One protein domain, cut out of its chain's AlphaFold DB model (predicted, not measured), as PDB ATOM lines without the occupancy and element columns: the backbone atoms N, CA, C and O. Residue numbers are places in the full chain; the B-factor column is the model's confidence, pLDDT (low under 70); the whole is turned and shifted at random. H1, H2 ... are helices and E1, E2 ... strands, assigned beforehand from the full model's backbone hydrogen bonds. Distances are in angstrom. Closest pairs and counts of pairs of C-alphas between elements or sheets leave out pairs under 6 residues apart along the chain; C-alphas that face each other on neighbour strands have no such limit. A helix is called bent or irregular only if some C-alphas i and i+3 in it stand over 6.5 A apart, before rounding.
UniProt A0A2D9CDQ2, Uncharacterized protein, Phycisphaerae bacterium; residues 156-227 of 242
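AT A GLANCE: This is residues 156 to 227 of the 242 residues of an uncharacterized protein of Phycisphaerae bacterium (UniProt A0A2D9CDQ2). A small twisted sheet of three strands, E2 - E1 - E3, is sandwiched between two helices, the short H1 over one face and the longer H2 over the other, along E2. After H2, residues 212 to 227 form a tail with no named element, whose far part folds back on itself, residues 218 to 219 pairing antiparallel with 225 to 226. The printed part has 72 residues, with E1, E2, H1, E3 and H2 in that order, a mixed class and an antiparallel sheet. It is compact, with a radius of gyration of the C-alphas of 12.1 A and spans of 34 by 29 by 20 A.

HOW THE PARTS SIT: E1, residues 156 to 161, is the inner strand and forms a hairpin with E2, residues 164 to 171; N 157 and O 169 are 2.8 A apart, within hydrogen-bond range. E2 bends by 52 degrees at residue 167. H1, residues 174 to 181, is on the sheet at a height of 9.3 A, slantwise to the strands, at 42 degrees to E1 on the local plane; its closest C-alphas to E1 are Ile 174 and Tyr 157, 6.9 A. E3, residues 189 to 194, is antiparallel to E1, with N 158 and O 191 at 2.8 A. E2, H1 and E3 make a split strand-helix-strand unit, E1 between its two strands, with a right-handed crossover. H2, residues 197 to 211, is on the opposite face at a height of 8.1 A, along the strands, at 13 degrees to E2 on the local plane; the closest C-alphas are Gly 169 and Glu 204, 6.1 A. H1 and H2 are apart. Every O i to N i+4 pair is within hydrogen-bond range in H1, and 9 of 11 in H2.

IN THESE COORDINATES: E1 begins at C-alpha 156 (136.085, 108.103, 140.185) and is 16.8 A long, E2 20.6 A, H1 10.5 A and E3 17.1 A. H2 is 21.6 A long, ends at C-alpha 211 (148.334, 104.592, 143.669) and is irregular, C-alphas 198 and 201 being 7.4 A apart.

THE WHOLE: The two C-alphas farthest apart are Asp 196 and Lys 222, 34.1 A. The printed part has no cut, and no link between named elements is long. Mean pLDDT of the printed part is 90.3; residue 221 is under 70.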
ATOM      1  N   VAL A 156     134.879 108.888 140.445       95.69
ATOM      2  CA  VAL A 156     136.085 108.103 140.185       95.69
ATOM      3  C   VAL A 156     135.879 106.707 140.753       95.69
ATOM      4  O   VAL A 156     135.556 106.556 141.931       95.69
ATOM      5  N   TYR A 157     136.048 105.685 139.922       95.69
ATOM      6  CA  TYR A 157     135.953 104.281 140.297       95.69
ATOM      7  C   TYR A 157     137.329 103.612 140.310       95.69
ATOM      8  O   TYR A 157     138.253 103.985 139.585       95.69
ATOM      9  N   PHE A 158     137.435 102.581 141.139       96.88
ATOM     10  CA  PHE A 158     138.642 101.819 141.409       96.88
ATOM     11  C   PHE A 158     138.341 100.356 141.133       96.88
ATOM     12  O   PHE A 158     137.415  99.800 141.725       96.88
ATOM     13  N   LEU A 159     139.116  99.728 140.254       96.75
ATOM     14  CA  LEU A 159     139.065  98.279 140.081       96.75
ATOM     15  C   LEU A 159     140.079  97.650 141.026       96.75
ATOM     16  O   LEU A 159     141.236  98.080 141.073       96.75
ATOM     17  N   VAL A 160     139.640  96.638 141.762       95.50
ATOM     18  CA  VAL A 160     140.414  95.979 142.806       95.50
ATOM     19  C   VAL A 160     140.607  94.514 142.439       95.50
ATOM     20  O   VAL A 160     139.693  93.848 141.952       95.50
ATOM     21  N   ARG A 161     141.829  94.028 142.639       96.06
ATOM     22  CA  ARG A 161     142.181  92.616 142.532       96.06
ATOM     23  C   ARG A 161     143.120  92.258 143.668       96.06
ATOM     24  O   ARG A 161     144.079  92.996 143.901       96.06
ATOM     25  N   ASP A 162     142.860  91.152 144.354       94.50
ATOM     26  CA  ASP A 162     143.703  90.653 145.449       94.50
ATOM     27  C   ASP A 162     143.984  91.743 146.503       94.50
ATOM     28  O   ASP A 162     145.114  91.937 146.962       94.50
ATOM     29  N   ASN A 163     142.942  92.509 146.850       92.31
ATOM     30  CA  ASN A 163     143.001  93.630 147.795       92.31
ATOM     31  C   ASN A 163     143.964  94.772 147.379       92.31
ATOM     32  O   ASN A 163     144.498  95.490 148.227       92.31
ATOM     33  N   ARG A 164     144.207  94.951 146.072       94.62
ATOM     34  CA  ARG A 164     145.000  96.054 145.504       94.62
ATOM     35  C   ARG A 164     144.253  96.770 144.387       94.62
ATOM     36  O   ARG A 164     143.612  96.134 143.556       94.62
ATOM     37  N   VAL A 165     144.388  98.094 144.327       95.62
ATOM     38  CA  VAL A 165     143.854  98.893 143.214       95.62
ATOM     39  C   VAL A 165     144.697  98.637 141.966       95.62
ATOM     40  O   VAL A 165     145.875  98.986 141.919       95.62
ATOM     41  N   VAL A 166     144.084  98.034 140.948       95.88
ATOM     42  CA  VAL A 166     144.739  97.720 139.668       95.88
ATOM     43  C   VAL A 166     144.403  98.721 138.570       95.88
ATOM     44  O   VAL A 166     145.113  98.774 137.571       95.88
ATOM     45  N   TYR A 167     143.351  99.528 138.731       96.25
ATOM     46  CA  TYR A 167     142.956 100.554 137.767       96.25
ATOM     47  C   TYR A 167     142.135 101.655 138.436       96.25
ATOM     48  O   TYR A 167     141.348 101.375 139.342       96.25
ATOM     49  N   VAL A 168     142.292 102.883 137.944       96.31
ATOM     50  CA  VAL A 168     141.505 104.052 138.341       96.31
ATOM     51  C   VAL A 168     140.922 104.658 137.068       96.31
ATOM     52  O   VAL A 168     141.619 104.766 136.062       96.31
ATOM     53  N   GLY A 169     139.646 105.025 137.097       93.88
ATOM     54  CA  GLY A 169     139.014 105.730 135.989       93.88
ATOM     55  C   GLY A 169     137.833 106.565 136.456       93.88
ATOM     56  O   GLY A 169     137.315 106.359 137.549       93.88
ATOM     57  N   GLN A 170     137.376 107.487 135.619       95.00
ATOM     58  CA  GLN A 170     136.197 108.302 135.895       95.00
ATOM     59  C   GLN A 170     135.024 107.988 134.971       95.00
ATOM     60  O   GLN A 170     135.173 107.473 133.856       95.00
ATOM     61  N   SER A 171     133.822 108.325 135.424       93.56
ATOM     62  CA  SER A 171     132.643 108.343 134.570       93.56
ATOM     63  C   SER A 171     131.565 109.232 135.163       93.56
ATOM     64  O   SER A 171     131.398 109.272 136.376       93.56
ATOM     65  N   VAL A 172     130.763 109.855 134.300       91.06
ATOM     66  CA  VAL A 172     129.456 110.401 134.701       91.06
ATOM     67  C   VAL A 172     128.432 109.291 134.949       91.06
ATOM     68  O   VAL A 172     127.407 109.541 135.561       91.06
ATOM     69  N   GLN A 173     128.709 108.069 134.481       89.69
ATOM     70  CA  GLN A 173     127.883 106.877 134.662       89.69
ATOM     71  C   GLN A 173     128.782 105.648 134.864       89.69
ATOM     72  O   GLN A 173     129.180 104.972 133.908       89.69
ATOM     73  N   ILE A 174     129.180 105.400 136.113       89.62
ATOM     74  CA  ILE A 174     130.154 104.355 136.477       89.62
ATOM     75  C   ILE A 174     129.677 102.956 136.067       89.62
ATOM     76  O   ILE A 174     130.459 102.183 135.514       89.62
ATOM     77  N   SER A 175     128.390 102.652 136.246       87.19
ATOM     78  CA  SER A 175     127.816 101.335 135.932       87.19
ATOM     79  C   SER A 175     128.052 100.893 134.483       87.19
ATOM     80  O   SER A 175     128.434  99.748 134.243       87.19
ATOM     81  N   ALA A 176     127.906 101.807 133.520       86.62
ATOM     82  CA  ALA A 176     128.165 101.525 132.110       86.62
ATOM     83  C   ALA A 176     129.649 101.208 131.852       86.62
ATOM     84  O   ALA A 176     129.969 100.263 131.136       86.62
ATOM     85  N   ARG A 177     130.571 101.943 132.493       89.50
ATOM     86  CA  ARG A 177     132.020 101.731 132.333       89.50
ATOM     87  C   ARG A 177     132.511 100.436 132.968       89.50
ATOM     88  O   ARG A 177     133.381  99.778 132.401       89.50
ATOM     89  N   LEU A 178     131.943 100.035 134.105       90.38
ATOM     90  CA  LEU A 178     132.275  98.760 134.746       90.38
ATOM     91  C   LEU A 178     131.922  97.563 133.853       90.38
ATOM     92  O   LEU A 178     132.705  96.618 133.765       90.38
ATOM     93  N   ALA A 179     130.788  97.625 133.149       89.06
ATOM     94  CA  ALA A 179     130.354  96.575 132.228       89.06
ATOM     95  C   ALA A 179     131.278  96.414 131.004       89.06
ATOM     96  O   ALA A 179     131.401  95.319 130.459       89.06
ATOM     97  N   ASP A 180     131.938  97.486 130.570       90.38
ATOM     98  CA  ASP A 180     132.930  97.416 129.495       90.38
ATOM     99  C   ASP A 180     134.288  96.923 130.001       90.38
ATOM    100  O   ASP A 180     134.965  96.127 129.340       90.38
ATOM    101  N   HIS A 181     134.687  97.341 131.204       91.19
ATOM    102  CA  HIS A 181     135.940  96.895 131.802       91.19
ATOM    103  C   HIS A 181     135.926  95.428 132.214       91.19
ATOM    104  O   HIS A 181     136.961  94.782 132.080       91.19
ATOM    105  N   SER A 182     134.785  94.867 132.621       90.62
ATOM    106  CA  SER A 182     134.682  93.435 132.944       90.62
ATOM    107  C   SER A 182     135.028  92.521 131.761       90.62
ATOM    108  O   SER A 182     135.409  91.372 131.961       90.62
ATOM    109  N   LYS A 183     134.957  93.032 130.525       92.00
ATOM    110  CA  LYS A 183     135.336  92.301 129.305       92.00
ATOM    111  C   LYS A 183     136.833  92.364 128.996       92.00
ATOM    112  O   LYS A 183     137.316  91.573 128.193       92.00
ATOM    113  N   THR A 184     137.555  93.338 129.553       90.38
ATOM    114  CA  THR A 184     138.910  93.712 129.098       90.38
ATOM    115  C   THR A 184     139.960  93.777 130.205       90.38
ATOM    116  O   THR A 184     141.151  93.716 129.911       90.38
ATOM    117  N   LYS A 185     139.556  93.896 131.473       90.00
ATOM    118  CA  LYS A 185     140.438  93.988 132.642       90.00
ATOM    119  C   LYS A 185     140.083  92.897 133.649       90.00
ATOM    120  O   LYS A 185     138.920  92.549 133.807       90.00
ATOM    121  N   ASN A 186     141.092  92.389 134.350       92.81
ATOM    122  CA  ASN A 186     140.918  91.370 135.380       92.81
ATOM    123  C   ASN A 186     140.827  92.021 136.774       92.81
ATOM    124  O   ASN A 186     141.814  92.583 137.248       92.81
ATOM    125  N   PHE A 187     139.660  91.958 137.411       95.50
ATOM    126  CA  PHE A 187     139.402  92.474 138.759       95.50
ATOM    127  C   PHE A 187     138.319  91.631 139.451       95.50
ATOM    128  O   PHE A 187     137.482  91.038 138.771       95.50
ATOM    129  N   ASP A 188     138.338  91.573 140.784       94.94
ATOM    130  CA  ASP A 188     137.382  90.801 141.599       94.94
ATOM    131  C   ASP A 188     136.311  91.681 142.259       94.94
ATOM    132  O   ASP A 188     135.219  91.220 142.587       94.94
ATOM    133  N   SER A 189     136.608  92.967 142.423       95.25
ATOM    134  CA  SER A 189     135.753  93.920 143.112       95.25
ATOM    135  C   SER A 189     136.009  95.337 142.607       95.25
ATOM    136  O   SER A 189     136.981  95.617 141.900       95.25
ATOM    137  N   TYR A 190     135.095  96.249 142.924       95.75
ATOM    138  CA  TYR A 190     135.248  97.661 142.607       95.75
ATOM    139  C   TYR A 190     134.700  98.523 143.742       95.75
ATOM    140  O   TYR A 190     133.849  98.094 144.520       95.75
ATOM    141  N   THR A 191     135.174  99.759 143.809       94.38
ATOM    142  CA  THR A 191     134.603 100.810 144.658       94.38
ATOM    143  C   THR A 191     134.616 102.133 143.897       94.38
ATOM    144  O   THR A 191     135.234 102.224 142.835       94.38
ATOM    145  N   PHE A 192     133.919 103.154 144.384       94.56
ATOM    146  CA  PHE A 192     133.924 104.471 143.759       94.56
ATOM    147  C   PHE A 192     133.703 105.598 144.760       94.56
ATOM    148  O   PHE A 192     133.122 105.409 145.827       94.56
ATOM    149  N   ILE A 193     134.159 106.787 144.381       92.31
ATOM    150  CA  ILE A 193     133.975 108.033 145.118       92.31
ATOM    151  C   ILE A 193     133.162 108.972 144.238       92.31
ATOM    152  O   ILE A 193     133.568 109.281 143.117       92.31
ATOM    153  N   ARG A 194     132.012 109.420 144.751       91.62
ATOM    154  CA  ARG A 194     131.160 110.404 144.074       91.62
ATOM    155  C   ARG A 194     131.863 111.754 144.010       91.62
ATOM    156  O   ARG A 194     132.402 112.216 145.016       91.62
ATOM    157  N   CYS A 195     131.815 112.396 142.851       89.38
ATOM    158  CA  CYS A 195     132.248 113.778 142.702       89.38
ATOM    159  C   CYS A 195     131.507 114.469 141.560       89.38
ATOM    160  O   CYS A 195     131.063 113.823 140.606       89.38
ATOM    161  N   ASP A 196     131.419 115.794 141.654       89.38
ATOM    162  CA  ASP A 196     130.860 116.628 140.595       89.38
ATOM    163  C   ASP A 196     131.628 116.407 139.287       89.38
ATOM    164  O   ASP A 196     132.835 116.129 139.295       89.38
ATOM    165  N   LYS A 197     130.930 116.545 138.157       90.12
ATOM    166  CA  LYS A 197     131.500 116.309 136.827       90.12
ATOM    167  C   LYS A 197     132.748 117.163 136.588       90.12
ATOM    168  O   LYS A 197     133.702 116.703 135.972       90.12
ATOM    169  N   GLU A 198     132.750 118.381 137.113       90.88
ATOM    170  CA  GLU A 198     133.825 119.365 136.983       90.88
ATOM    171  C   GLU A 198     135.091 118.965 137.757       90.88
ATOM    172  O   GLU A 198     136.165 119.497 137.498       90.88
ATOM    173  N   LYS A 199     134.977 118.027 138.708       91.50
ATOM    174  CA  LYS A 199     136.076 117.551 139.562       91.50
ATOM    175  C   LYS A 199     136.611 116.178 139.158       91.50
ATOM    176  O   LYS A 199     137.585 115.733 139.763       91.50
ATOM    177  N   LEU A 200     135.980 115.512 138.184       93.44
ATOM    178  CA  LEU A 200     136.323 114.144 137.784       93.44
ATOM    179  C   LEU A 200     137.804 114.031 137.425       93.44
ATOM    180  O   LEU A 200     138.525 113.265 138.062       93.44
ATOM    181  N   ASP A 201     138.249 114.877 136.498       92.75
ATOM    182  CA  ASP A 201     139.622 114.885 135.998       92.75
ATOM    183  C   ASP A 201     140.633 115.057 137.158       92.75
ATOM    184  O   ASP A 201     141.640 114.345 137.259       92.75
ATOM    185  N   VAL A 202     140.336 115.965 138.104       92.62
ATOM    186  CA  VAL A 202     141.267 116.346 139.192       92.62
ATOM    187  C   VAL A 202     141.454 115.125 140.067       92.62
ATOM    188  O   VAL A 202     142.568 114.716 140.399       92.62
ATOM    189  N   LEU A 203     140.316 114.548 140.441       92.25
ATOM    190  CA  LEU A 203     140.235 113.481 141.404       92.25
ATOM    191  C   LEU A 203     140.797 112.180 140.829       92.25
ATOM    192  O   LEU A 203     141.559 111.507 141.521       92.25
ATOM    193  N   GLU A 204     140.490 111.849 139.569       94.75
ATOM    194  CA  GLU A 204     141.037 110.666 138.895       94.75
ATOM    195  C   GLU A 204     142.564 110.735 138.882       94.75
ATOM    196  O   GLU A 204     143.250 109.784 139.266       94.75
ATOM    197  N   SER A 205     143.099 111.899 138.526       91.38
ATOM    198  CA  SER A 205     144.538 112.105 138.431       91.38
ATOM    199  C   SER A 205     145.239 111.986 139.772       91.38
ATOM    200  O   SER A 205     146.227 111.258 139.875       91.38
ATOM    201  N   LEU A 206     144.715 112.617 140.826       91.88
ATOM    202  CA  LEU A 206     145.275 112.490 142.176       91.88
ATOM    203  C   LEU A 206     145.414 111.020 142.591       91.88
ATOM    204  O   LEU A 206     146.464 110.612 143.096       91.88
ATOM    205  N   TYR A 207     144.392 110.208 142.320       94.12
ATOM    206  CA  TYR A 207     144.417 108.788 142.651       94.12
ATOM    207  C   TYR A 207     145.354 107.970 141.763       94.12
ATOM    208  O   TYR A 207     146.066 107.109 142.281       94.12
ATOM    209  N   ILE A 208     145.413 108.240 140.457       93.81
ATOM    210  CA  ILE A 208     146.365 107.571 139.560       93.81
ATOM    211  C   ILE A 208     147.805 107.814 140.024       93.81
ATOM    212  O   ILE A 208     148.591 106.866 140.094       93.81
ATOM    213  N   HIS A 209     148.151 109.048 140.394       88.81
ATOM    214  CA  HIS A 209     149.496 109.382 140.866       88.81
ATOM    215  C   HIS A 209     149.817 108.796 142.235       88.81
ATOM    216  O   HIS A 209     150.924 108.294 142.432       88.81
ATOM    217  N   ALA A 210     148.861 108.823 143.164       89.88
ATOM    218  CA  ALA A 210     149.053 108.277 144.502       89.88
ATOM    219  C   ALA A 210     149.198 106.747 144.499       89.88
ATOM    220  O   ALA A 210     149.979 106.202 145.276       89.88
ATOM    221  N   LEU A 211     148.453 106.052 143.633       91.25
ATOM    222  CA  LEU A 211     148.334 104.592 143.669       91.25
ATOM    223  C   LEU A 211     149.178 103.883 142.605       91.25
ATOM    224  O   LEU A 211     149.492 102.709 142.774       91.25
ATOM    225  N   SER A 212     149.547 104.574 141.521       90.94
ATOM    226  CA  SER A 212     150.286 104.024 140.372       90.94
ATOM    227  C   SER A 212     149.793 102.633 139.912       90.94
ATOM    228  O   SER A 212     150.576 101.677 139.903       90.94
ATOM    229  N   PRO A 213     148.503 102.492 139.540       91.50
ATOM    230  CA  PRO A 213     147.889 101.190 139.286       91.50
ATOM    231  C   PRO A 213     148.507 100.433 138.099       91.50
ATOM    232  O   PRO A 213     148.872 101.025 137.082       91.50
ATOM    233  N   GLU A 214     148.557  99.101 138.202       91.75
ATOM    234  CA  GLU A 214     149.174  98.202 137.210       91.75
ATOM    235  C   GLU A 214     148.571  98.348 135.802       91.75
ATOM    236  O   GLU A 214     149.297  98.351 134.810       91.75
ATOM    237  N   TYR A 215     147.246  98.489 135.707       91.06
ATOM    238  CA  TYR A 215     146.514  98.541 134.437       91.06
ATOM    239  C   TYR A 215     146.256  99.947 133.926       91.06
ATOM    240  O   TYR A 215     145.446 100.119 133.002       91.06
ATOM    241  N   GLN A 216     146.914 100.944 134.512       92.56
ATOM    242  CA  GLN A 216     146.866 102.293 133.985       92.56
ATOM    243  C   GLN A 216     147.690 102.387 132.703       92.56
ATOM    244  O   GLN A 216     148.799 101.855 132.611       92.56
ATOM    245  N   GLY A 217     147.144 103.083 131.706       87.88
ATOM    246  CA  GLY A 217     147.881 103.376 130.482       87.88
ATOM    247  C   GLY A 217     149.177 104.132 130.785       87.88
ATOM    248  O   GLY A 217     149.274 104.853 131.779       87.88
ATOM    249  N   ARG A 218     150.178 103.983 129.915       86.75
ATOM    250  CA  ARG A 218     151.435 104.736 129.984       86.75
ATOM    251  C   ARG A 218     151.695 105.448 128.662       86.75
ATOM    252  O   ARG A 218     151.439 104.884 127.601       86.75
ATOM    253  N   SER A 219     152.205 106.670 128.727       78.00
ATOM    254  CA  SER A 219     152.522 107.534 127.587       78.00
ATOM    255  C   SER A 219     153.984 108.019 127.642       78.00
ATOM    256  O   SER A 219     154.673 107.854 128.651       78.00
ATOM    257  N   GLY A 220     154.498 108.561 126.530       71.12
ATOM    258  CA  GLY A 220     155.893 109.021 126.393       71.12
ATOM    259  C   GLY A 220     156.876 107.968 125.855       71.12
ATOM    260  O   GLY A 220     156.523 106.803 125.652       71.12
ATOM    261  N   TYR A 221     158.132 108.369 125.602       64.56
ATOM    262  CA  TYR A 221     159.180 107.465 125.101       64.56
ATOM    263  C   TYR A 221     159.374 106.302 126.087       64.56
ATOM    264  O   TYR A 221     159.683 106.524 127.259       64.56
ATOM    265  N   LYS A 222     159.140 105.069 125.612       70.00
ATOM    266  CA  LYS A 222     159.147 103.816 126.396       70.00
ATOM    267  C   LYS A 222     158.147 103.746 127.574       70.00
ATOM    268  O   LYS A 222     158.350 102.940 128.476       70.00
ATOM    269  N   GLY A 223     157.067 104.535 127.577       74.44
ATOM    270  CA  GLY A 223     156.048 104.484 128.644       74.44
ATOM    271  C   GLY A 223     156.512 105.102 129.969       74.44
ATOM    272  O   GLY A 223     156.213 104.585 131.047       74.44
ATOM    273  N   SER A 224     157.280 106.187 129.870       74.12
ATOM    274  CA  SER A 224     157.883 106.923 130.989       74.12
ATOM    275  C   SER A 224     156.864 107.613 131.899       74.12
ATOM    276  O   SER A 224     157.162 107.827 133.073       74.12
ATOM    277  N   HIS A 225     155.666 107.921 131.405       79.31
ATOM    278  CA  HIS A 225     154.643 108.647 132.153       79.31
ATOM    279  C   HIS A 225     153.383 107.804 132.326       79.31
ATOM    280  O   HIS A 225     152.935 107.142 131.391       79.31
ATOM    281  N   ILE A 226     152.798 107.825 133.525       84.69
ATOM    282  CA  ILE A 226     151.480 107.232 133.763       84.69
ATOM    283  C   ILE A 226     150.402 108.149 133.169       84.69
ATOM    284  O   ILE A 226     150.473 109.368 133.317       84.69
ATOM    285  N   ALA A 227     149.445 107.576 132.442       86.69
ATOM    286  CA  ALA A 227     148.379 108.326 131.790       86.69
ATOM    287  C   ALA A 227     147.291 108.683 132.811       86.69
ATOM    288  O   ALA A 227     146.669 107.784 133.378       86.69
TER     289      ALA A 227